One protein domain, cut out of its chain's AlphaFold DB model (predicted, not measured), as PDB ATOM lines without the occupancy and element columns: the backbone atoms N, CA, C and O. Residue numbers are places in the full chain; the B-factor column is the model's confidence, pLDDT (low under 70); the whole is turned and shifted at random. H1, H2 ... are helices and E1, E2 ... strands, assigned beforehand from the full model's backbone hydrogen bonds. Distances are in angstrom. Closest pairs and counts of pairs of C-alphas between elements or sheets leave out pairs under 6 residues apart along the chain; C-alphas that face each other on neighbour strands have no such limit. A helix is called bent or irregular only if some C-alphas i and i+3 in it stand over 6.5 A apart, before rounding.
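AT A GLANCE: This is residues 121 to 302 of the 898 residues of an uncharacterized protein of Rhodobacter sp. 24-YEA-8 (UniProt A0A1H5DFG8). Two lobes side by side make the length of this domain: a strongly twisted sheet of five strands with H1 and H2 packed on it, and a stack of helices H3 to H7 in which each helix folds back on the one before. H6 is the stack's meeting point with the sheet, which it only grazes, and H8 returns from the stack to stand beside strand E3. The printed part has 182 residues, with eight named helices and five named strands in the order E1 H1 E2 E3 H2 E4 E5 H3 H4 H5 H6 H7 H8; the class is mixed. The sheet's order is E4 E1 E3 E2 E5, with neighbours antiparallel. The whole is compact, with a radius of gyration of the C-alphas of 15.8 A and spans of 49 by 37 by 28 A.

HOW THE PARTS SIT: E1, residues 121 to 128, and E3, residues 158 to 166, are antiparallel neighbours, with N 123 and O 163 2.9 A apart, within hydrogen-bond range. E1 bends by 67 degrees at residue 125 and E3 by 63 degrees at residue 162. E2, residues 149 to 153, forms a hairpin with E3, with N 151 and O 159 at 2.9 A. The edge strands are E4, residues 185 to 187, beside E1 with N 122 and O 187 at 2.8 A, and E5, residues 192 to 195, beside E2 with N 152 and O 194 at 2.8 A. H1, residues 131 to 139, is on the sheet at a height of 8.5 A, over E1 and E3. H2, residues 167 to 176, is on it at a height of 8.9 A, over E1. The sheet with H1 and H2 makes two layers, helices on one face of a sheet. E1, H1, E2 and E3, H2, E4 are split strand-helix-strand units, in each of which a helix comes between two strands along the chain and another strand lies between those two in the sheet, E3 in the first and E1 in the second; both crossovers are right-handed. H3, residues 211 to 224, and H4, residues 227 to 235, touch as a helical hairpin, closest at the C-alphas of Ala 214 and Ala 233, 4.3 A, at a shallow tilt of 16 degrees, opposite ways. H5, residues 239 to 249, touches H4, closest at the C-alphas of Cys 234 and Cys 242, 4.7 A. H6, residues 260 to 272, touches H5 at a shallow tilt of 24 degrees, opposite ways, with the C-alphas of Gly 239 and Gly 270 closest at 4.4 A. H7, residues 276 to 283, touches H6, closest at the C-alphas of Ala 267 and Gly 278, 4.3 A. H8, residues 289 to 297, is at the sheet's level, and its Ala 293 comes closest to Gly 163 of E3, C-alphas 5.1 A apart. Every O i to N i+4 pair is within hydrogen-bond range in H1, H3, H4, H5, H6 and H7; in H2 it is 4 of 6 and in H8 3 of 5.

IN THESE COORDINATES: E1 begins at C-alpha 121, (92.425, 71.307, 95.308), and measures 19.2 A from first to last C-alpha; E3 measures 22.5 A. H3 begins at C-alpha 211, (86.244, 69.111, 119.568), and measures 20.0 A; H6 measures 18.1 A. H8 ends at C-alpha 297, (105.433, 68.541, 89.800). H2 and H8 are irregular: C-alphas 168 and 171 are 7.5 A apart, and C-alphas 290 and 293 are 7.4 A apart.

THE WHOLE: The two C-alphas farthest apart, those of Leu 176 and Leu 223, are 48.9 A apart. The printed part has no cut. The link from E5 to H3, residues 196 to 210, is long. Mean pLDDT of the printed part is 85.5; it is under 70 at residues 207 to 209, 253 to 257, 285 to 288 and 300 to 302.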
ATOM      1  N   CYS A 121      92.668  72.706  94.987       93.56
ATOM      2  CA  CYS A 121      92.425  71.307  95.308       93.56
ATOM      3  C   CYS A 121      93.644  70.672  95.968       93.56
ATOM      4  O   CYS A 121      94.762  71.165  95.846       93.56
ATOM      5  N   HIS A 122      93.433  69.530  96.618       94.12
ATOM      6  CA  HIS A 122      94.509  68.686  97.124       94.12
ATOM      7  C   HIS A 122      95.098  67.849  95.993       94.12
ATOM      8  O   HIS A 122      94.377  67.056  95.383       94.12
ATOM      9  N   LEU A 123      96.403  67.974  95.756       94.56
ATOM     10  CA  LEU A 123      97.144  67.067  94.882       94.56
ATOM     11  C   LEU A 123      97.412  65.757  95.621       94.56
ATOM     12  O   LEU A 123      98.322  65.673  96.445       94.56
ATOM     13  N   VAL A 124      96.610  64.738  95.338       95.81
ATOM     14  CA  VAL A 124      96.750  63.396  95.902       95.81
ATOM     15  C   VAL A 124      97.677  62.578  95.016       95.81
ATOM     16  O   VAL A 124      97.367  62.339  93.851       95.81
ATOM     17  N   ALA A 125      98.790  62.116  95.585       95.19
ATOM     18  CA  ALA A 125      99.719  61.204  94.918       95.19
ATOM     19  C   ALA A 125      99.156  59.784  94.794       95.19
ATOM     20  O   ALA A 125      99.446  59.072  93.839       95.19
ATOM     21  N   GLY A 126      98.372  59.360  95.787       93.62
ATOM     22  CA  GLY A 126      97.783  58.031  95.831       93.62
ATOM     23  C   GLY A 126      97.032  57.754  97.130       93.62
ATOM     24  O   GLY A 126      97.078  58.532  98.092       93.62
ATOM     25  N   HIS A 127      96.339  56.618  97.136       94.50
ATOM     26  CA  HIS A 127      95.584  56.095  98.270       94.50
ATOM     27  C   HIS A 127      96.239  54.813  98.797       94.50
ATOM     28  O   HIS A 127      96.828  54.060  98.026       94.50
ATOM     29  N   ALA A 128      96.119  54.571 100.099       94.81
ATOM     30  CA  ALA A 128      96.684  53.413 100.785       94.81
ATOM     31  C   ALA A 128      95.657  52.805 101.746       94.81
ATOM     32  O   ALA A 128      94.929  53.542 102.413       94.81
ATOM     33  N   ASP A 129      95.614  51.480 101.872       94.88
ATOM     34  CA  ASP A 129      94.689  50.815 102.798       94.88
ATOM     35  C   ASP A 129      95.235  50.846 104.234       94.88
ATOM     36  O   ASP A 129      94.473  50.854 105.209       94.88
ATOM     37  N   THR A 130      96.563  50.913 104.381       94.69
ATOM     38  CA  THR A 130      97.256  50.922 105.676       94.69
ATOM     39  C   THR A 130      98.219  52.104 105.843       94.69
ATOM     40  O   THR A 130      98.689  52.694 104.873       94.69
ATOM     41  N   LEU A 131      98.565  52.437 107.096       93.62
ATOM     42  CA  LEU A 131      99.581  53.461 107.392       93.62
ATOM     43  C   LEU A 131     100.974  53.072 106.887       93.62
ATOM     44  O   LEU A 131     101.742  53.947 106.504       93.62
ATOM     45  N   SER A 132     101.306  51.776 106.889       95.00
ATOM     46  CA  SER A 132     102.594  51.301 106.365       95.00
ATOM     47  C   SER A 132     102.712  51.627 104.881       95.00
ATOM     48  O   SER A 132     103.681  52.252 104.475       95.00
ATOM     49  N   GLU A 133     101.683  51.296 104.099       95.44
ATOM     50  CA  GLU A 133     101.637  51.588 102.663       95.44
ATOM     51  C   GLU A 133     101.662  53.094 102.374       95.44
ATOM     52  O   GLU A 133     102.325  53.532 101.436       95.44
ATOM     53  N   LEU A 134     100.986  53.907 103.195       95.56
ATOM     54  CA  LEU A 134     101.045  55.365 103.076       95.56
ATOM     55  C   LEU A 134     102.473  55.890 103.290       95.56
ATOM     56  O   LEU A 134     102.927  56.769 102.557       95.56
ATOM     57  N   ASN A 135     103.172  55.363 104.297       95.38
ATOM     58  CA  ASN A 135     104.543  55.754 104.610       95.38
ATOM     59  C   ASN A 135     105.538  55.269 103.548       95.38
ATOM     60  O   ASN A 135     106.439  56.026 103.191       95.38
ATOM     61  N   ASP A 136     105.333  54.079 102.980       94.69
ATOM     62  CA  ASP A 136     106.116  53.578 101.845       94.69
ATOM     63  C   ASP A 136     105.928  54.472 100.606       94.69
ATOM     64  O   ASP A 136     106.902  54.847  99.948       94.69
ATOM     65  N   LEU A 137     104.687  54.896 100.325       94.06
ATOM     66  CA  LEU A 137     104.391  55.843  99.248       94.06
ATOM     67  C   LEU A 137     105.063  57.202  99.497       94.06
ATOM     68  O   LEU A 137     105.706  57.742  98.598       94.06
ATOM     69  N   ALA A 138     104.971  57.742 100.712       93.00
ATOM     70  CA  ALA A 138     105.614  59.005 101.070       93.00
ATOM     71  C   ALA A 138     107.147  58.936 100.946       93.00
ATOM     72  O   ALA A 138     107.766  59.867 100.430       93.00
ATOM     73  N   ALA A 139     107.758  57.822 101.359       93.19
ATOM     74  CA  ALA A 139     109.195  57.589 101.237       93.19
ATOM     75  C   ALA A 139     109.662  57.514  99.772       93.19
ATOM     76  O   ALA A 139     110.801  57.875  99.472       93.19
ATOM     77  N   SER A 140     108.783  57.097  98.854       93.31
ATOM     78  CA  SER A 140     109.059  57.066  97.410       93.31
ATOM     79  C   SER A 140     109.070  58.450  96.740       93.31
ATOM     80  O   SER A 140     109.568  58.580  95.624       93.31
ATOM     81  N   LEU A 141     108.585  59.494  97.427       92.88
ATOM     82  CA  LEU A 141     108.433  60.859  96.907       92.88
ATOM     83  C   LEU A 141     109.201  61.893  97.756       92.88
ATOM     84  O   LEU A 141     108.617  62.873  98.227       92.88
ATOM     85  N   PRO A 142     110.524  61.728  97.953       88.56
ATOM     86  CA  PRO A 142     111.293  62.559  98.879       88.56
ATOM     87  C   PRO A 142     111.290  64.050  98.507       88.56
ATOM     88  O   PRO A 142     111.320  64.893  99.401       88.56
ATOM     89  N   ALA A 143     111.187  64.386  97.215       85.88
ATOM     90  CA  ALA A 143     111.134  65.770  96.731       85.88
ATOM     91  C   ALA A 143     109.902  66.546  97.236       85.88
ATOM     92  O   ALA A 143     109.979  67.748  97.469       85.88
ATOM     93  N   PHE A 144     108.785  65.851  97.466       87.56
ATOM     94  CA  PHE A 144     107.551  66.430  98.008       87.56
ATOM     95  C   PHE A 144     107.476  66.331  99.533       87.56
ATOM     96  O   PHE A 144     106.503  66.770 100.145       87.56
ATOM     97  N   GLY A 145     108.504  65.749 100.160       84.75
ATOM     98  CA  GLY A 145     108.584  65.533 101.594       84.75
ATOM     99  C   GLY A 145     108.163  66.758 102.406       84.75
ATOM    100  O   GLY A 145     107.297  66.596 103.255       84.75
ATOM    101  N   PRO A 146     108.692  67.969 102.175       78.75
ATOM    102  CA  PRO A 146     108.370  69.125 103.012       78.75
ATOM    103  C   PRO A 146     106.875  69.499 103.039       78.75
ATOM    104  O   PRO A 146     106.353  69.793 104.113       78.75
ATOM    105  N   SER A 147     106.170  69.442 101.904       79.75
ATOM    106  CA  SER A 147     104.752  69.830 101.796       79.75
ATOM    107  C   SER A 147     103.764  68.670 101.990       79.75
ATOM    108  O   SER A 147     102.569  68.901 102.193       79.75
ATOM    109  N   ALA A 148     104.242  67.420 101.965       89.00
ATOM    110  CA  ALA A 148     103.390  66.242 102.048       89.00
ATOM    111  C   ALA A 148     102.622  66.124 103.380       89.00
ATOM    112  O   ALA A 148     103.170  66.271 104.479       89.00
ATOM    113  N   SER A 149     101.342  65.773 103.274       90.31
ATOM    114  CA  SER A 149     100.402  65.552 104.371       90.31
ATOM    115  C   SER A 149      99.619  64.258 104.161       90.31
ATOM    116  O   SER A 149      99.159  63.967 103.059       90.31
ATOM    117  N   GLY A 150      99.444  63.482 105.227       92.38
ATOM    118  CA  GLY A 150      98.599  62.294 105.225       92.38
ATOM    119  C   GLY A 150      97.201  62.611 105.747       92.38
ATOM    120  O   GLY A 150      97.065  63.360 106.716       92.38
ATOM    121  N   TYR A 151      96.178  62.012 105.145       92.31
ATOM    122  CA  TYR A 151      94.792  62.126 105.600       92.31
ATOM    123  C   TYR A 151      94.138  60.755 105.721       92.31
ATOM    124  O   TYR A 151      94.340  59.884 104.878       92.31
ATOM    125  N   ARG A 152      93.313  60.574 106.752       91.50
ATOM    126  CA  ARG A 152      92.408  59.430 106.880       91.50
ATOM    127  C   ARG A 152      91.142  59.680 106.069       91.50
ATOM    128  O   ARG A 152      90.585  60.777 106.103       91.50
ATOM    129  N   LEU A 153      90.659  58.653 105.374       90.56
ATOM    130  CA  LEU A 153      89.440  58.733 104.570       90.56
ATOM    131  C   LEU A 153      88.206  58.328 105.384       90.56
ATOM    132  O   LEU A 153      88.265  57.429 106.223       90.56
ATOM    133  N   GLN A 154      87.059  58.954 105.114       87.12
ATOM    134  CA  GLN A 154      85.768  58.557 105.698       87.12
ATOM    135  C   GLN A 154      85.375  57.123 105.310       87.12
ATOM    136  O   GLN A 154      84.813  56.391 106.122       87.12
ATOM    137  N   ALA A 155      85.708  56.708 104.084       84.50
ATOM    138  CA  ALA A 155      85.431  55.369 103.564       84.50
ATOM    139  C   ALA A 155      86.389  54.279 104.093       84.50
ATOM    140  O   ALA A 155      86.183  53.102 103.801       84.50
ATOM    141  N   GLY A 156      87.405  54.651 104.880       88.38
ATOM    142  CA  GLY A 156      88.506  53.772 105.282       88.38
ATOM    143  C   GLY A 156      89.743  53.936 104.392       88.38
ATOM    144  O   GLY A 156      89.640  54.383 103.253       88.38
ATOM    145  N   GLY A 157      90.913  53.610 104.945       93.94
ATOM    146  CA  GLY A 157      92.211  53.863 104.313       93.94
ATOM    147  C   GLY A 157      92.703  55.306 104.480       93.94
ATOM    148  O   GLY A 157      92.198  56.077 105.310       93.94
ATOM    149  N   TYR A 158      93.706  55.659 103.682       95.44
ATOM    150  CA  TYR A 158      94.483  56.889 103.776       95.44
ATOM    151  C   TYR A 158      94.782  57.485 102.395       95.44
ATOM    152  O   TYR A 158      94.759  56.790 101.381       95.44
ATOM    153  N   ALA A 159      95.082  58.781 102.356       95.38
ATOM    154  CA  ALA A 159      95.552  59.490 101.169       95.38
ATOM    155  C   ALA A 159      96.832  60.270 101.476       95.38
ATOM    156  O   ALA A 159      96.937  60.897 102.536       95.38
ATOM    157  N   LEU A 160      97.777  60.254 100.532       96.00
ATOM    158  CA  LEU A 160      98.958  61.112 100.561       96.00
ATOM    159  C   LEU A 160      98.705  62.343  99.691       96.00
ATOM    160  O   LEU A 160      98.605  62.235  98.469       96.00
ATOM    161  N   VAL A 161      98.628  63.508 100.323       94.75
ATOM    162  CA  VAL A 161      98.492  64.807  99.662       94.75
ATOM    163  C   VAL A 161      99.859  65.471  99.606       94.75
ATOM    164  O   VAL A 161     100.510  65.615 100.635       94.75
ATOM    165  N   LEU A 162     100.298  65.895  98.426       92.69
ATOM    166  CA  LEU A 162     101.599  66.540  98.220       92.69
ATOM    167  C   LEU A 162     101.559  68.052  98.471       92.69
ATOM    168  O   LEU A 162     102.603  68.656  98.701       92.69
ATOM    169  N   GLY A 163     100.367  68.650  98.441       91.00
ATOM    170  CA  GLY A 163     100.101  70.069  98.670       91.00
ATOM    171  C   GLY A 163      98.807  70.502  97.980       91.00
ATOM    172  O   GLY A 163      98.003  69.655  97.573       91.00
ATOM    173  N   LEU A 164      98.614  71.814  97.849       91.81
ATOM    174  CA  LEU A 164      97.509  72.384  97.078       91.81
ATOM    175  C   LEU A 164      97.941  72.676  95.635       91.81
ATOM    176  O   LEU A 164      99.111  72.936  95.372       91.81
ATOM    177  N   LEU A 165      96.980  72.651  94.716       91.44
ATOM    178  CA  LEU A 165      97.105  73.172  93.354       91.44
ATOM    179  C   LEU A 165      95.949  74.121  93.060       91.44
ATOM    180  O   LEU A 165      94.840  73.899  93.550       91.44
ATOM    181  N   SER A 166      96.174  75.120  92.203       91.38
ATOM    182  CA  SER A 166      95.070  75.821  91.544       91.38
ATOM    183  C   SER A 166      94.283  74.835  90.679       91.38
ATOM    184  O   SER A 166      94.860  74.037  89.931       91.38
ATOM    185  N   THR A 167      92.955  74.893  90.742       90.69
ATOM    186  CA  THR A 167      92.099  74.059  89.892       90.69
ATOM    187  C   THR A 167      92.277  74.393  88.410       90.69
ATOM    188  O   THR A 167      92.165  73.482  87.590       90.69
ATOM    189  N   GLY A 168      92.647  75.637  88.071       87.19
ATOM    190  CA  GLY A 168      92.947  76.076  86.700       87.19
ATOM    191  C   GLY A 168      94.193  75.406  86.115       87.19
ATOM    192  O   GLY A 168      94.217  75.043  84.941       87.19
ATOM    193  N   ALA A 169      95.183  75.125  86.967       86.44
ATOM    194  CA  ALA A 169      96.434  74.483  86.577       86.44
ATOM    195  C   ALA A 169      96.400  72.950  86.685       86.44
ATOM    196  O   ALA A 169      97.209  72.261  86.060       86.44
ATOM    197  N   SER A 170      95.478  72.402  87.482       89.56
ATOM    198  CA  SER A 170      95.541  71.019  87.966       89.56
ATOM    199  C   SER A 170      95.631  69.957  86.863       89.56
ATOM    200  O   SER A 170      96.512  69.097  86.912       89.56
ATOM    201  N   GLU A 171      94.782  70.037  85.833       88.12
ATOM    202  CA  GLU A 171      94.781  69.082  84.718       88.12
ATOM    203  C   GLU A 171      96.111  69.118  83.957       88.12
ATOM    204  O   GLU A 171      96.688  68.078  83.634       88.12
ATOM    205  N   ARG A 172      96.628  70.323  83.695       87.88
ATOM    206  CA  ARG A 172      97.904  70.520  83.004       87.88
ATOM    207  C   ARG A 172      99.059  69.974  83.837       87.88
ATOM    208  O   ARG A 172      99.877  69.240  83.287       87.88
ATOM    209  N   THR A 173      99.115  70.302  85.126       88.88
ATOM    210  CA  THR A 173     100.165  69.838  86.040       88.88
ATOM    211  C   THR A 173     100.186  68.316  86.126       88.88
ATOM    212  O   THR A 173     101.236  67.719  85.912       88.88
ATOM    213  N   ILE A 174      99.036  67.672  86.351       91.00
ATOM    214  CA  ILE A 174      98.954  66.207  86.465       91.00
ATOM    215  C   ILE A 174      99.318  65.527  85.141       91.00
ATOM    216  O   ILE A 174     100.045  64.539  85.139       91.00
ATOM    217  N   ARG A 175      98.844  66.055  84.006       89.94
ATOM    218  CA  ARG A 175      99.078  65.447  82.688       89.94
ATOM    219  C   ARG A 175     100.519  65.586  82.198       89.94
ATOM    220  O   ARG A 175     100.993  64.703  81.493       89.94
ATOM    221  N   LEU A 176     101.167  66.719  82.467       89.62
ATOM    222  CA  LEU A 176     102.499  67.027  81.931       89.62
ATOM    223  C   LEU A 176     103.644  66.630  82.866       89.62
ATOM    224  O   LEU A 176     104.780  66.549  82.408       89.62
ATOM    225  N   SER A 177     103.365  66.407  84.148       90.12
ATOM    226  CA  SER A 177     104.379  66.026  85.126       90.12
ATOM    227  C   SER A 177     104.860  64.589  84.913       90.12
ATOM    228  O   SER A 177     104.072  63.648  84.962       90.12
ATOM    229  N   ASP A 178     106.172  64.406  84.807       89.38
ATOM    230  CA  ASP A 178     106.860  63.108  84.846       89.38
ATOM    231  C   ASP A 178     107.265  62.683  86.273       89.38
ATOM    232  O   ASP A 178     107.737  61.567  86.488       89.38
ATOM    233  N   ARG A 179     107.064  63.564  87.260       90.62
ATOM    234  CA  ARG A 179     107.458  63.384  88.670       90.62
ATOM    235  C   ARG A 179     106.331  62.919  89.589       90.62
ATOM    236  O   ARG A 179     106.570  62.671  90.770       90.62
ATOM    237  N   LEU A 180     105.110  62.829  89.070       92.94
ATOM    238  CA  LEU A 180     103.936  62.409  89.829       92.94
ATOM    239  C   LEU A 180     103.653  60.923  89.573       92.94
ATOM    240  O   LEU A 180     103.776  60.479  88.432       92.94
ATOM    241  N   PRO A 181     103.254  60.144  90.597       91.75
ATOM    242  CA  PRO A 181     102.834  58.762  90.395       91.75
ATOM    243  C   PRO A 181     101.654  58.634  89.427       91.75
ATOM    244  O   PRO A 181     100.765  59.494  89.392       91.75
ATOM    245  N   GLU A 182     101.594  57.513  88.704       87.50
ATOM    246  CA  GLU A 182     100.412  57.151  87.918       87.50
ATOM    247  C   GLU A 182      99.170  57.082  88.820       87.50
ATOM    248  O   GLU A 182      99.186  56.460  89.882       87.50
ATOM    249  N   GLY A 183      98.079  57.721  88.392       85.44
ATOM    250  CA  GLY A 183      96.845  57.809  89.180       85.44
ATOM    251  C   GLY A 183      96.788  58.985  90.160       85.44
ATOM    252  O   GLY A 183      95.805  59.098  90.894       85.44
ATOM    253  N   SER A 184      97.785  59.880  90.147       93.81
ATOM    254  CA  SER A 184      97.697  61.157  90.862       93.81
ATOM    255  C   SER A 184      96.460  61.945  90.425       93.81
ATOM    256  O   SER A 184      96.099  61.965  89.247       93.81
ATOM    257  N   SER A 185      95.801  62.600  91.377       92.94
ATOM    258  CA  SER A 185      94.545  63.310  91.134       92.94
ATOM    259  C   SER A 185      94.432  64.580  91.971       92.94
ATOM    260  O   SER A 185      95.151  64.779  92.949       92.94
ATOM    261  N   CYS A 186      93.526  65.459  91.562       92.06
ATOM    262  CA  CYS A 186      93.201  66.709  92.237       92.06
ATOM    263  C   CYS A 186      91.806  66.553  92.851       92.06
ATOM    264  O   CYS A 186      90.849  66.271  92.132       92.06
ATOM    265  N   VAL A 187      91.690  66.667  94.181       92.69
ATOM    266  CA  VAL A 187      90.437  66.393  94.914       92.69
ATOM    267  C   VAL A 187      90.057  67.527  95.864       92.69
ATOM    268  O   VAL A 187      90.911  68.236  96.388       92.69
ATOM    269  N   SER A 188      88.760  67.671  96.142       89.25
ATOM    270  CA  SER A 188      88.233  68.710  97.046       89.25
ATOM    271  C   SER A 188      88.599  68.520  98.525       89.25
ATOM    272  O   SER A 188      88.582  69.480  99.289       89.25
ATOM    273  N   GLY A 189      88.903  67.288  98.946       88.94
ATOM    274  CA  GLY A 189      89.134  66.934 100.353       88.94
ATOM    275  C   GLY A 189      87.868  66.574 101.143       88.94
ATOM    276  O   GLY A 189      87.963  66.207 102.310       88.94
ATOM    277  N   ALA A 190      86.682  66.573 100.515       86.69
ATOM    278  CA  ALA A 190      85.412  66.236 101.178       86.69
ATOM    279  C   ALA A 190      85.362  64.813 101.776       86.69
ATOM    280  O   ALA A 190      84.578  64.540 102.682       86.69
ATOM    281  N   GLY A 191      86.201  63.900 101.277       86.31
ATOM    282  CA  GLY A 191      86.329  62.534 101.793       86.31
ATOM    283  C   GLY A 191      87.289  62.383 102.979       86.31
ATOM    284  O   GLY A 191      87.441  61.267 103.478       86.31
ATOM    285  N   PHE A 192      87.960  63.452 103.419       89.19
ATOM    286  CA  PHE A 192      88.942  63.407 104.505       89.19
ATOM    287  C   PHE A 192      88.251  63.544 105.867       89.19
ATOM    288  O   PHE A 192      87.369  64.378 106.052       89.19
ATOM    289  N   SER A 193      88.639  62.703 106.827       84.94
ATOM    290  CA  SER A 193      88.062  62.671 108.180       84.94
ATOM    291  C   SER A 193      89.030  63.138 109.267       84.94
ATOM    292  O   SER A 193      88.589  63.659 110.290       84.94
ATOM    293  N   ALA A 194      90.337  62.982 109.054       85.38
ATOM    294  CA  ALA A 194      91.377  63.452 109.964       85.38
ATOM    295  C   ALA A 194      92.698  63.691 109.221       85.38
ATOM    296  O   ALA A 194      93.055  62.903 108.343       85.38
ATOM    297  N   ALA A 195      93.440  64.733 109.595       87.44
ATOM    298  CA  ALA A 195      94.844  64.877 109.225       87.44
ATOM    299  C   ALA A 195      95.709  63.964 110.105       87.44
ATOM    300  O   ALA A 195      95.472  63.826 111.305       87.44
ATOM    301  N   LEU A 196      96.721  63.339 109.510       88.94
ATOM    302  CA  LEU A 196      97.693  62.520 110.226       88.94
ATOM    303  C   LEU A 196      98.818  63.385 110.788       88.94
ATOM    304  O   LEU A 196      99.279  64.339 110.151       88.94
ATOM    305  N   VAL A 197      99.318  63.011 111.958       87.19
ATOM    306  CA  VAL A 197     100.499  63.639 112.550       87.19
ATOM    307  C   VAL A 197     101.732  63.051 111.878       87.19
ATOM    308  O   VAL A 197     101.756  61.870 111.552       87.19
ATOM    309  N   ARG A 198     102.749  63.877 111.635       81.94
ATOM    310  CA  ARG A 198     104.038  63.402 111.134       81.94
ATOM    311  C   ARG A 198     105.069  63.446 112.251       81.94
ATOM    312  O   ARG A 198     105.236  64.503 112.860       81.94
ATOM    313  N   ASP A 199     105.727  62.324 112.491       78.75
ATOM    314  CA  ASP A 199     106.867  62.180 113.393       78.75
ATOM    315  C   ASP A 199     108.129  61.748 112.618       78.75
ATOM    316  O   ASP A 199     108.144  61.751 111.382       78.75
ATOM    317  N   ASP A 200     109.199  61.411 113.342       71.94
ATOM    318  CA  ASP A 200     110.478  60.988 112.756       71.94
ATOM    319  C   ASP A 200     110.387  59.644 112.001       71.94
ATOM    320  O   ASP A 200     111.248  59.346 111.172       71.94
ATOM    321  N   ALA A 201     109.367  58.824 112.279       75.88
ATOM    322  CA  ALA A 201     109.154  57.514 111.667       75.88
ATOM    323  C   ALA A 201     108.162  57.552 110.490       75.88
ATOM    324  O   ALA A 201     108.192  56.657 109.644       75.88
ATOM    325  N   GLY A 202     107.302  58.571 110.409       85.12
ATOM    326  CA  GLY A 202     106.362  58.771 109.308       85.12
ATOM    327  C   GLY A 202     105.049  59.413 109.751       85.12
ATOM    328  O   GLY A 202     104.994  60.203 110.690       85.12
ATOM    329  N   PHE A 203     103.969  59.106 109.038       91.44
ATOM    330  CA  PHE A 203     102.611  59.489 109.403       91.44
ATOM    331  C   PHE A 203     102.007  58.513 110.419       91.44
ATOM    332  O   PHE A 203     102.075  57.292 110.245       91.44
ATOM    333  N   VAL A 204     101.353  59.072 111.437       90.94
ATOM    334  CA  VAL A 204     100.650  58.368 112.518       90.94
ATOM    335  C   VAL A 204      99.291  59.021 112.800       90.94
ATOM    336  O   VAL A 204      99.060  60.186 112.468       90.94
ATOM    337  N   GLU A 205      98.362  58.280 113.409       86.75
ATOM    338  CA  GLU A 205      97.078  58.855 113.830       86.75
ATOM    339  C   GLU A 205      97.259  59.816 115.013       86.75
ATOM    340  O   GLU A 205      98.057  59.571 115.921       86.75
ATOM    341  N   ALA A 206      96.483  60.904 115.020       77.62
ATOM    342  CA  ALA A 206      96.352  61.743 116.204       77.62
ATOM    343  C   ALA A 206      95.720  60.938 117.355       77.62
ATOM    344  O   ALA A 206      94.909  60.035 117.133       77.62
ATOM    345  N   GLY A 207      96.088  61.264 118.597       69.75
ATOM    346  CA  GLY A 207      95.509  60.627 119.782       69.75
ATOM    347  C   GLY A 207      93.977  60.770 119.847       69.75
ATOM    348  O   GLY A 207      93.402  61.643 119.192       69.75
ATOM    349  N   PRO A 208      93.282  59.931 120.636       64.00
ATOM    350  CA  PRO A 208      91.833  60.039 120.782       64.00
ATOM    351  C   PRO A 208      91.466  61.389 121.420       64.00
ATOM    352  O   PRO A 208      91.980  61.704 122.487       64.00
ATOM    353  N   GLY A 209      90.572  62.167 120.797       64.81
ATOM    354  CA  GLY A 209      90.100  63.424 121.389       64.81
ATOM    355  C   GLY A 209      88.927  64.111 120.676       64.81
ATOM    356  O   GLY A 209      88.675  63.930 119.477       64.81
ATOM    357  N   GLY A 210      88.155  64.886 121.445       70.12
ATOM    358  CA  GLY A 210      86.927  65.585 121.022       70.12
ATOM    359  C   GLY A 210      87.125  67.066 120.644       70.12
ATOM    360  O   GLY A 210      88.123  67.676 121.004       70.12
ATOM    361  N   ALA A 211      86.157  67.688 119.950       70.44
ATOM    362  CA  ALA A 211      86.244  69.111 119.568       70.44
ATOM    363  C   ALA A 211      86.278  70.039 120.798       70.44
ATOM    364  O   ALA A 211      87.012  71.022 120.829       70.44
ATOM    365  N   GLN A 212      85.523  69.683 121.842       77.62
ATOM    366  CA  GLN A 212      85.535  70.384 123.129       77.62
ATOM    367  C   GLN A 212      86.887  70.274 123.841       77.62
ATOM    368  O   GLN A 212      87.335  71.234 124.458       77.62
ATOM    369  N   GLU A 213      87.546  69.122 123.733       82.81
ATOM    370  CA  GLU A 213      88.859  68.878 124.326       82.81
ATOM    371  C   GLU A 213      89.945  69.687 123.610       82.81
ATOM    372  O   GLU A 213      90.721  70.375 124.264       82.81
ATOM    373  N   ALA A 214      89.926  69.714 122.274       83.25
ATOM    374  CA  ALA A 214      90.813  70.568 121.486       83.25
ATOM    375  C   ALA A 214      90.630  72.062 121.818       83.25
ATOM    376  O   ALA A 214      91.606  72.799 121.944       83.25
ATOM    377  N   ALA A 215      89.386  72.516 122.007       84.44
ATOM    378  CA  ALA A 215      89.097  73.900 122.381       84.44
ATOM    379  C   ALA A 215      89.593  74.249 123.796       84.44
ATOM    380  O   ALA A 215      90.145  75.332 123.997       84.44
ATOM    381  N   ALA A 216      89.432  73.337 124.760       86.62
ATOM    382  CA  ALA A 216      89.953  73.505 126.115       86.62
ATOM    383  C   ALA A 216      91.490  73.563 126.124       86.62
ATOM    384  O   ALA A 216      92.060  74.497 126.685       86.62
ATOM    385  N   LEU A 217      92.142  72.637 125.410       87.25
ATOM    386  CA  LEU A 217      93.596  72.618 125.232       87.25
ATOM    387  C   LEU A 217      94.110  73.922 124.617       87.25
ATOM    388  O   LEU A 217      95.075  74.495 125.112       87.25
ATOM    389  N   LEU A 218      93.446  74.440 123.577       88.19
ATOM    390  CA  LEU A 218      93.831  75.709 122.962       88.19
ATOM    391  C   LEU A 218      93.713  76.886 123.940       88.19
ATOM    392  O   LEU A 218      94.580  77.760 123.951       88.19
ATOM    393  N   ALA A 219      92.645  76.938 124.739       89.00
ATOM    394  CA  ALA A 219      92.445  78.011 125.708       89.00
ATOM    395  C   ALA A 219      93.553  78.024 126.775       89.00
ATOM    396  O   ALA A 219      94.116  79.082 127.061       89.00
ATOM    397  N   GLU A 220      93.908  76.854 127.308       90.44
ATOM    398  CA  GLU A 220      95.008  76.697 128.266       90.44
ATOM    399  C   GLU A 220      96.363  77.038 127.632       90.44
ATOM    400  O   GLU A 220      97.126  77.838 128.179       90.44
ATOM    401  N   ALA A 221      96.629  76.514 126.434       88.38
ATOM    402  CA  ALA A 221      97.878  76.737 125.717       88.38
ATOM    403  C   ALA A 221      98.093  78.212 125.348       88.38
ATOM    404  O   ALA A 221      99.211  78.711 125.443       88.38
ATOM    405  N   ARG A 222      97.033  78.948 124.981       86.44
ATOM    406  CA  ARG A 222      97.108  80.398 124.714       86.44
ATOM    407  C   ARG A 222      97.456  81.209 125.954       86.44
ATOM    408  O   ARG A 222      98.239  82.147 125.845       86.44
ATOM    409  N   LEU A 223      96.909  80.851 127.113       86.38
ATOM    410  CA  LEU A 223      97.244  81.521 128.373       86.38
ATOM    411  C   LEU A 223      98.690  81.247 128.799       86.38
ATOM    412  O   LEU A 223      99.341  82.133 129.348       86.38
ATOM    413  N   ALA A 224      99.186  80.037 128.539       85.06
ATOM    414  CA  ALA A 224     100.543  79.625 128.886       85.06
ATOM    415  C   ALA A 224     101.603  79.997 127.831       85.06
ATOM    416  O   ALA A 224     102.795  79.917 128.125       85.06
ATOM    417  N   GLY A 225     101.193  80.373 126.615       81.31
ATOM    418  CA  GLY A 225     102.097  80.511 125.472       81.31
ATOM    419  C   GLY A 225     102.756  79.185 125.068       81.31
ATOM    420  O   GLY A 225     103.908  79.197 124.650       81.31
ATOM    421  N   ASP A 226     102.063  78.052 125.235       84.25
ATOM    422  CA  ASP A 226     102.602  76.703 125.014       84.25
ATOM    423  C   ASP A 226     102.399  76.221 123.557       84.25
ATOM    424  O   ASP A 226     101.270  75.889 123.172       84.25
ATOM    425  N   PRO A 227     103.468  76.112 122.736       83.62
ATOM    426  CA  PRO A 227     103.370  75.593 121.374       83.62
ATOM    427  C   PRO A 227     102.849  74.156 121.312       83.62
ATOM    428  O   PRO A 227     102.161  73.801 120.354       83.62
ATOM    429  N   ALA A 228     103.188  73.316 122.295       87.12
ATOM    430  CA  ALA A 228     102.843  71.900 122.270       87.12
ATOM    431  C   ALA A 228     101.333  71.709 122.451       87.12
ATOM    432  O   ALA A 228     100.719  70.981 121.670       87.12
ATOM    433  N   GLY A 229     100.723  72.426 123.399       86.75
ATOM    434  CA  GLY A 229      99.274  72.440 123.584       86.75
ATOM    435  C   GLY A 229      98.509  72.986 122.371       86.75
ATOM    436  O   GLY A 229      97.489  72.412 121.984       86.75
ATOM    437  N   MET A 230      99.014  74.032 121.700       89.94
ATOM    438  CA  MET A 230      98.394  74.542 120.462       89.94
ATOM    439  C   MET A 230      98.501  73.536 119.313       89.94
ATOM    440  O   MET A 230      97.517  73.294 118.614       89.94
ATOM    441  N   LYS A 231      99.674  72.914 119.140       88.81
ATOM    442  CA  LYS A 231      99.882  71.865 118.140       88.81
ATOM    443  C   LYS A 231      98.955  70.678 118.392       88.81
ATOM    444  O   LYS A 231      98.289  70.226 117.470       88.81
ATOM    445  N   GLN A 232      98.856  70.216 119.636       88.19
ATOM    446  CA  GLN A 232      97.979  69.107 120.004       88.19
ATOM    447  C   GLN A 232      96.507  69.432 119.722       88.19
ATOM    448  O   GLN A 232      95.789  68.604 119.166       88.19
ATOM    449  N   ALA A 233      96.054  70.644 120.049       88.31
ATOM    450  CA  ALA A 233      94.703  71.084 119.712       88.31
ATOM    451  C   ALA A 233      94.467  71.123 118.188       88.31
ATOM    452  O   ALA A 233      93.389  70.741 117.728       88.31
ATOM    453  N   CYS A 234      95.469  71.527 117.402       88.00
ATOM    454  CA  CYS A 234      95.398  71.466 115.944       88.00
ATOM    455  C   CYS A 234      95.319  70.025 115.422       88.00
ATOM    456  O   CYS A 234      94.449  69.726 114.608       88.00
ATOM    457  N   ASP A 235      96.171  69.125 115.920       86.00
ATOM    458  CA  ASP A 235      96.206  67.712 115.521       86.00
ATOM    459  C   ASP A 235      94.864  67.000 115.815       86.00
ATOM    460  O   ASP A 235      94.485  66.059 115.122       86.00
ATOM    461  N   LEU A 236      94.097  67.485 116.803       84.12
ATOM    462  CA  LEU A 236      92.727  67.043 117.109       84.12
ATOM    463  C   LEU A 236      91.638  67.655 116.196       84.12
ATOM    464  O   LEU A 236      90.439  67.422 116.408       84.12
ATOM    465  N   GLY A 237      92.040  68.429 115.187       79.81
ATOM    466  CA  GLY A 237      91.181  69.004 114.155       79.81
ATOM    467  C   GLY A 237      90.647  70.409 114.452       79.81
ATOM    468  O   GLY A 237      89.631  70.794 113.881       79.81
ATOM    469  N   LEU A 238      91.263  71.191 115.348       85.25
ATOM    470  CA  LEU A 238      90.832  72.574 115.595       85.25
ATOM    471  C   LEU A 238      91.618  73.574 114.731       85.25
ATOM    472  O   LEU A 238      92.741  73.944 115.064       85.25
ATOM    473  N   GLY A 239      91.003  74.081 113.661       85.06
ATOM    474  CA  GLY A 239      91.660  74.988 112.706       85.06
ATOM    475  C   GLY A 239      92.270  76.259 113.313       85.06
ATOM    476  O   GLY A 239      93.408  76.603 113.011       85.06
ATOM    477  N   THR A 240      91.582  76.911 114.253       86.94
ATOM    478  CA  THR A 240      92.114  78.110 114.939       86.94
ATOM    479  C   THR A 240      93.324  77.810 115.831       86.94
ATOM    480  O   THR A 240      94.110  78.714 116.133       86.94
ATOM    481  N   ALA A 241      93.496  76.554 116.261       89.94
ATOM    482  CA  ALA A 241      94.712  76.106 116.928       89.94
ATOM    483  C   ALA A 241      95.856  75.919 115.925       89.94
ATOM    484  O   ALA A 241      96.993  76.246 116.250       89.94
ATOM    485  N   CYS A 242      95.555  75.465 114.704       89.56
ATOM    486  CA  CYS A 242      96.535  75.344 113.626       89.56
ATOM    487  C   CYS A 242      97.108  76.710 113.243       89.56
ATOM    488  O   CYS A 242      98.327  76.864 113.214       89.56
ATOM    489  N   THR A 243      96.251  77.721 113.068       90.69
ATOM    490  CA  THR A 243      96.679  79.110 112.843       90.69
ATOM    491  C   THR A 243      97.512  79.644 114.006       90.69
ATOM    492  O   THR A 243      98.571  80.226 113.789       90.69
ATOM    493  N   ALA A 244      97.070  79.427 115.251       89.56
ATOM    494  CA  ALA A 244      97.792  79.908 116.431       89.56
ATOM    495  C   ALA A 244      99.178  79.259 116.566       89.56
ATOM    496  O   ALA A 244     100.159  79.952 116.828       89.56
ATOM    497  N   PHE A 245      99.266  77.945 116.341       90.62
ATOM    498  CA  PHE A 245     100.535  77.229 116.322       90.62
ATOM    499  C   PHE A 245     101.434  77.739 115.193       90.62
ATOM    500  O   PHE A 245     102.578  78.098 115.460       90.62
ATOM    501  N   ALA A 246     100.911  77.842 113.965       88.88
ATOM    502  CA  ALA A 246     101.647  78.350 112.811       88.88
ATOM    503  C   ALA A 246     102.191  79.763 113.050       88.88
ATOM    504  O   ALA A 246     103.356  80.007 112.766       88.88
ATOM    505  N   GLY A 247     101.385  80.661 113.625       87.19
ATOM    506  CA  GLY A 247     101.803  82.014 113.995       87.19
ATOM    507  C   GLY A 247     102.925  82.024 115.036       87.19
ATOM    508  O   GLY A 247     103.861  82.808 114.925       87.19
ATOM    509  N   LEU A 248     102.883  81.114 116.011       85.25
ATOM    510  CA  LEU A 248     103.913  81.003 117.046       85.25
ATOM    511  C   LEU A 248     105.250  80.480 116.502       85.25
ATOM    512  O   LEU A 248     106.307  80.922 116.942       85.25
ATOM    513  N   ILE A 249     105.210  79.543 115.550       81.25
ATOM    514  CA  ILE A 249     106.416  79.007 114.901       81.25
ATOM    515  C   ILE A 249     106.809  79.773 113.629       81.25
ATOM    516  O   ILE A 249     107.791  79.407 112.988       81.25
ATOM    517  N   TYR A 250     106.070  80.828 113.267       77.94
ATOM    518  CA  TYR A 250     106.224  81.551 112.006       77.94
ATOM    519  C   TYR A 250     107.629  82.132 111.833       77.94
ATOM    520  O   TYR A 250     108.224  82.001 110.768       77.94
ATOM    521  N   ASP A 251     108.188  82.713 112.891       70.50
ATOM    522  CA  ASP A 251     109.531  83.307 112.888       70.50
ATOM    523  C   ASP A 251     110.540  82.492 113.718       70.50
ATOM    524  O   ASP A 251     111.664  82.936 113.933       70.50
ATOM    525  N   ALA A 252     110.165  81.301 114.196       71.50
ATOM    526  CA  ALA A 252     111.050  80.487 115.024       71.50
ATOM    527  C   ALA A 252     112.200  79.872 114.194       71.50
ATOM    528  O   ALA A 252     111.963  79.472 113.048       71.50
ATOM    529  N   PRO A 253     113.407  79.700 114.775       66.69
ATOM    530  CA  PRO A 253     114.513  79.008 114.121       66.69
ATOM    531  C   PRO A 253     114.123  77.607 113.639       66.69
ATOM    532  O   PRO A 253     113.349  76.897 114.299       66.69
ATOM    533  N   GLU A 254     114.684  77.198 112.501       67.44
ATOM    534  CA  GLU A 254     114.445  75.874 111.929       67.44
ATOM    535  C   GLU A 254     114.893  74.755 112.879       67.44
ATOM    536  O   GLU A 254     115.894  74.851 113.592       67.44
ATOM    537  N   GLY A 255     114.129  73.667 112.899       65.81
ATOM    538  CA  GLY A 255     114.391  72.521 113.756       65.81
ATOM    539  C   GLY A 255     113.307  71.453 113.623       65.81
ATOM    540  O   GLY A 255     112.344  71.643 112.878       65.81
ATOM    541  N   PRO A 256     113.427  70.327 114.345       63.31
ATOM    542  CA  PRO A 256     112.428  69.262 114.307       63.31
ATOM    543  C   PRO A 256     111.023  69.793 114.631       63.31
ATOM    544  O   PRO A 256     110.801  70.401 115.680       63.31
ATOM    545  N   GLY A 257     110.074  69.598 113.709       66.44
ATOM    546  CA  GLY A 257     108.701  70.102 113.840       66.44
ATOM    547  C   GLY A 257     108.540  71.619 113.658       66.44
ATOM    548  O   GLY A 257     107.518  72.167 114.072       66.44
ATOM    549  N   ARG A 258     109.528  72.300 113.066       71.62
ATOM    550  CA  ARG A 258     109.539  73.739 112.745       71.62
ATOM    551  C   ARG A 258     110.116  73.960 111.339       71.62
ATOM    552  O   ARG A 258     110.618  73.024 110.724       71.62
ATOM    553  N   GLY A 259     110.034  75.188 110.831       73.06
ATOM    554  CA  GLY A 259     110.533  75.575 109.503       73.06
ATOM    555  C   GLY A 259     109.423  75.901 108.492       73.06
ATOM    556  O   GLY A 259     108.245  75.661 108.781       73.06
ATOM    557  N   PRO A 260     109.774  76.451 107.312       74.94
ATOM    558  CA  PRO A 260     108.819  77.042 106.366       74.94
ATOM    559  C   PRO A 260     107.676  76.107 105.972       74.94
ATOM    560  O   PRO A 260     106.508  76.464 106.097       74.94
ATOM    561  N   ALA A 261     108.008  74.870 105.603       79.19
ATOM    562  CA  ALA A 261     107.023  73.890 105.163       79.19
ATOM    563  C   ALA A 261     106.048  73.471 106.271       79.19
ATOM    564  O   ALA A 261     104.856  73.272 106.031       79.19
ATOM    565  N   VAL A 262     106.540  73.392 107.512       82.56
ATOM    566  CA  VAL A 262     105.711  73.080 108.678       82.56
ATOM    567  C   VAL A 262     104.757  74.237 108.965       82.56
ATOM    568  O   VAL A 262     103.561  74.011 109.140       82.56
ATOM    569  N   VAL A 263     105.265  75.473 108.953       84.94
ATOM    570  CA  VAL A 263     104.459  76.690 109.111       84.94
ATOM    571  C   VAL A 263     103.350  76.736 108.062       84.94
ATOM    572  O   VAL A 263     102.182  76.822 108.434       84.94
ATOM    573  N   THR A 264     103.691  76.611 106.776       86.19
ATOM    574  CA  THR A 264     102.718  76.641 105.676       86.19
ATOM    575  C   THR A 264     101.683  75.530 105.817       86.19
ATOM    576  O   THR A 264     100.493  75.796 105.679       86.19
ATOM    577  N   ARG A 265     102.088  74.302 106.171       85.75
ATOM    578  CA  ARG A 265     101.151  73.191 106.396       85.75
ATOM    579  C   ARG A 265     100.100  73.529 107.458       85.75
ATOM    580  O   ARG A 265      98.907  73.353 107.214       85.75
ATOM    581  N   TYR A 266     100.520  74.003 108.631       88.44
ATOM    582  CA  TYR A 266      99.587  74.336 109.713       88.44
ATOM    583  C   TYR A 266      98.774  75.605 109.417       88.44
ATOM    584  O   TYR A 266      97.588  75.657 109.745       88.44
ATOM    585  N   ALA A 267      99.364  76.589 108.738       90.44
ATOM    586  CA  ALA A 267      98.666  77.783 108.275       90.44
ATOM    587  C   ALA A 267      97.557  77.434 107.264       90.44
ATOM    588  O   ALA A 267      96.429  77.903 107.405       90.44
ATOM    589  N   LEU A 268      97.830  76.532 106.311       89.25
ATOM    590  CA  LEU A 268      96.841  76.031 105.353       89.25
ATOM    591  C   LEU A 268      95.729  75.220 106.027       89.25
ATOM    592  O   LEU A 268      94.576  75.358 105.635       89.25
ATOM    593  N   LEU A 269      96.027  74.421 107.059       88.69
ATOM    594  CA  LEU A 269      94.986  73.757 107.861       88.69
ATOM    595  C   LEU A 269      94.059  74.778 108.546       88.69
ATOM    596  O   LEU A 269      92.845  74.584 108.572       88.69
ATOM    597  N   GLY A 270      94.612  75.887 109.046       89.31
ATOM    598  CA  GLY A 270      93.824  77.030 109.516       89.31
ATOM    599  C   GLY A 270      92.979  77.652 108.399       89.31
ATOM    600  O   GLY A 270      91.769  77.812 108.549       89.31
ATOM    601  N   CYS A 271      93.592  77.914 107.242       89.06
ATOM    602  CA  CYS A 271      92.927  78.481 106.068       89.06
ATOM    603  C   CYS A 271      91.746  77.626 105.577       89.06
ATOM    604  O   CYS A 271      90.653  78.143 105.350       89.06
ATOM    605  N   MET A 272      91.922  76.304 105.481       87.94
ATOM    606  CA  MET A 272      90.868  75.347 105.113       87.94
ATOM    607  C   MET A 272      89.735  75.299 106.141       87.94
ATOM    608  O   MET A 272      88.572  75.109 105.793       87.94
ATOM    609  N   ALA A 273      90.041  75.571 107.409       83.44
ATOM    610  CA  ALA A 273      89.041  75.794 108.446       83.44
ATOM    611  C   ALA A 273      88.384  77.191 108.386       83.44
ATOM    612  O   ALA A 273      87.681  77.570 109.324       83.44
ATOM    613  N   SER A 274      88.572  77.933 107.288       80.56
ATOM    614  CA  SER A 274      88.077  79.298 107.062       80.56
ATOM    615  C   SER A 274      88.668  80.352 108.009       80.56
ATOM    616  O   SER A 274      88.064  81.405 108.214       80.56
ATOM    617  N   ASP A 275      89.846  80.092 108.582       87.50
ATOM    618  CA  ASP A 275      90.611  81.095 109.323       87.50
ATOM    619  C   ASP A 275      91.496  81.894 108.355       87.50
ATOM    620  O   ASP A 275      92.547  81.428 107.905       87.50
ATOM    621  N   LEU A 276      91.053  83.108 108.019       87.69
ATOM    622  CA  LEU A 276      91.733  83.991 107.066       87.69
ATOM    623  C   LEU A 276      93.151  84.359 107.507       87.69
ATOM    624  O   LEU A 276      94.021  84.548 106.659       87.69
ATOM    625  N   GLU A 277      93.418  84.402 108.813       88.25
ATOM    626  CA  GLU A 277      94.773  84.622 109.313       88.25
ATOM    627  C   GLU A 277      95.693  83.459 108.917       88.25
ATOM    628  O   GLU A 277      96.835  83.678 108.519       88.25
ATOM    629  N   GLY A 278      95.176  82.227 108.926       89.31
ATOM    630  CA  GLY A 278      95.879  81.058 108.403       89.31
ATOM    631  C   GLY A 278      96.198  81.198 106.913       89.31
ATOM    632  O   GLY A 278      97.324  80.929 106.499       89.31
ATOM    633  N   CYS A 279      95.254  81.699 106.107       89.19
ATOM    634  CA  CYS A 279      95.503  81.964 104.685       89.19
ATOM    635  C   CYS A 279      96.595  83.028 104.493       89.19
ATOM    636  O   CYS A 279      97.495  82.853 103.672       89.19
ATOM    637  N   ARG A 280      96.553  84.105 105.286       87.19
ATOM    638  CA  ARG A 280      97.550  85.181 105.252       87.19
ATOM    639  C   ARG A 280      98.943  84.679 105.620       87.19
ATOM    640  O   ARG A 280      99.899  84.976 104.910       87.19
ATOM    641  N   LEU A 281      99.062  83.901 106.696       85.62
ATOM    642  CA  LEU A 281     100.327  83.294 107.116       85.62
ATOM    643  C   LEU A 281     100.866  82.322 106.061       85.62
ATOM    644  O   LEU A 281     102.074  82.275 105.847       85.62
ATOM    645  N   ALA A 282      99.997  81.573 105.379       86.50
ATOM    646  CA  ALA A 282     100.428  80.655 104.332       86.50
ATOM    647  C   ALA A 282     101.110  81.393 103.167       86.50
ATOM    648  O   ALA A 282     102.113  80.898 102.668       86.50
ATOM    649  N   ILE A 283     100.618  82.577 102.773       84.50
ATOM    650  CA  ILE A 283     101.130  83.293 101.591       84.50
ATOM    651  C   ILE A 283     102.172  84.384 101.872       84.50
ATOM    652  O   ILE A 283     102.927  84.739 100.974       84.50
ATOM    653  N   ASN A 284     102.231  84.943 103.085       70.25
ATOM    654  CA  ASN A 284     103.050  86.129 103.390       70.25
ATOM    655  C   ASN A 284     104.488  85.798 103.856       70.25
ATOM    656  O   ASN A 284     105.150  86.618 104.506       70.25
ATOM    657  N   ARG A 285     104.984  84.584 103.577       66.19
ATOM    658  CA  ARG A 285     106.345  84.142 103.931       66.19
ATOM    659  C   ARG A 285     107.289  84.302 102.733       66.19
ATOM    660  O   ARG A 285     106.869  84.131 101.602       66.19
ATOM    661  N   GLN A 286     108.565  84.609 102.978       51.28
ATOM    662  CA  GLN A 286     109.587  84.663 101.921       51.28
ATOM    663  C   GLN A 286     109.900  83.273 101.345       51.28
ATOM    664  O   GLN A 286     109.785  83.108 100.142       51.28
ATOM    665  N   ASP A 287     110.141  82.253 102.179       59.22
ATOM    666  CA  ASP A 287     110.314  80.856 101.722       59.22
ATOM    667  C   ASP A 287     108.953  80.145 101.574       59.22
ATOM    668  O   ASP A 287     108.728  79.059 102.116       59.22
ATOM    669  N   ASN A 288     107.972  80.816 100.966       62.53
ATOM    670  CA  ASN A 288     106.611  80.304 100.879       62.53
ATOM    671  C   ASN A 288     106.582  78.946 100.153       62.53
ATOM    672  O   ASN A 288     106.667  78.874  98.933       62.53
ATOM    673  N   THR A 289     106.377  77.857 100.893       78.44
ATOM    674  CA  THR A 289     106.252  76.513 100.312       78.44
ATOM    675  C   THR A 289     104.840  76.214  99.808       78.44
ATOM    676  O   THR A 289     104.522  75.055  99.551       78.44
ATOM    677  N   THR A 290     103.962  77.218  99.717       87.06
ATOM    678  CA  THR A 290     102.585  77.048  99.229       87.06
ATOM    679  C   THR A 290     102.576  76.526  97.793       87.06
ATOM    680  O   THR A 290     101.777  75.645  97.487       87.06
ATOM    681  N   GLU A 291     103.513  76.977  96.951       86.50
ATOM    682  CA  GLU A 291     103.633  76.519  95.557       86.50
ATOM    683  C   GLU A 291     104.503  75.263  95.394       86.50
ATOM    684  O   GLU A 291     104.562  74.692  94.308       86.50
ATOM    685  N   LEU A 292     105.142  74.773  96.467       86.06
ATOM    686  CA  LEU A 292     106.164  73.722  96.382       86.06
ATOM    687  C   LEU A 292     105.658  72.469  95.656       86.06
ATOM    688  O   LEU A 292     106.375  71.885  94.852       86.06
ATOM    689  N   ALA A 293     104.417  72.051  95.912       87.50
ATOM    690  CA  ALA A 293     103.843  70.889  95.240       87.50
ATOM    691  C   ALA A 293     103.723  71.094  93.722       87.50
ATOM    692  O   ALA A 293     103.975  70.167  92.951       87.50
ATOM    693  N   GLN A 294     103.362  72.303  93.294       87.00
ATOM    694  CA  GLN A 294     103.247  72.656  91.886       87.00
ATOM    695  C   GLN A 294     104.626  72.754  91.229       87.00
ATOM    696  O   GLN A 294     104.832  72.156  90.175       87.00
ATOM    697  N   ASP A 295     105.579  73.419  91.885       86.31
ATOM    698  CA  ASP A 295     106.944  73.601  91.383       86.31
ATOM    699  C   ASP A 295     107.698  72.273  91.268       86.31
ATOM    700  O   ASP A 295     108.437  72.044  90.310       86.31
ATOM    701  N   GLN A 296     107.486  71.358  92.219       88.44
ATOM    702  CA  GLN A 296     108.077  70.024  92.162       88.44
ATOM    703  C   GLN A 296     107.439  69.158  91.078       88.44
ATOM    704  O   GLN A 296     108.158  68.381  90.449       88.44
ATOM    705  N   ALA A 297     106.130  69.286  90.844       88.50
ATOM    706  CA  ALA A 297     105.433  68.541  89.800       88.50
ATOM    707  C   ALA A 297     105.759  69.062  88.389       88.50
ATOM    708  O   ALA A 297     105.948  68.267  87.474       88.50
ATOM    709  N   LEU A 298     105.850  70.381  88.196       85.19
ATOM    710  CA  LEU A 298     106.073  70.987  86.881       85.19
ATOM    711  C   LEU A 298     107.035  72.195  86.944       85.19
ATOM    712  O   LEU A 298     106.589  73.343  86.835       85.19
ATOM    713  N   PRO A 299     108.357  71.963  87.063       78.31
ATOM    714  CA  PRO A 299     109.348  73.036  87.162       78.31
ATOM    715  C   PRO A 299     109.300  73.992  85.962       78.31
ATOM    716  O   PRO A 299     109.336  73.552  84.813       78.31
ATOM    717  N   GLY A 300     109.222  75.303  86.219       65.38
ATOM    718  CA  GLY A 300     109.244  76.347  85.181       65.38
ATOM    719  C   GLY A 300     108.000  76.413  84.280       65.38
ATOM    720  O   GLY A 300     107.989  77.169  83.314       65.38
ATOM    721  N   GLY A 301     106.950  75.631  84.563       60.16
ATOM    722  CA  GLY A 301     105.752  75.545  83.721       60.16
ATOM    723  C   GLY A 301     104.564  76.411  84.157       60.16
ATOM    724  O   GLY A 301     103.536  76.390  83.475       60.16
ATOM    725  N   VAL A 302     104.662  77.134  85.272       65.62
ATOM    726  CA  VAL A 302     103.517  77.748  85.965       65.62
ATOM    727  C   VAL A 302     103.437  79.248  85.685       65.62
ATOM    728  O   VAL A 302     104.401  79.976  85.916       65.62
TER     729      VAL A 302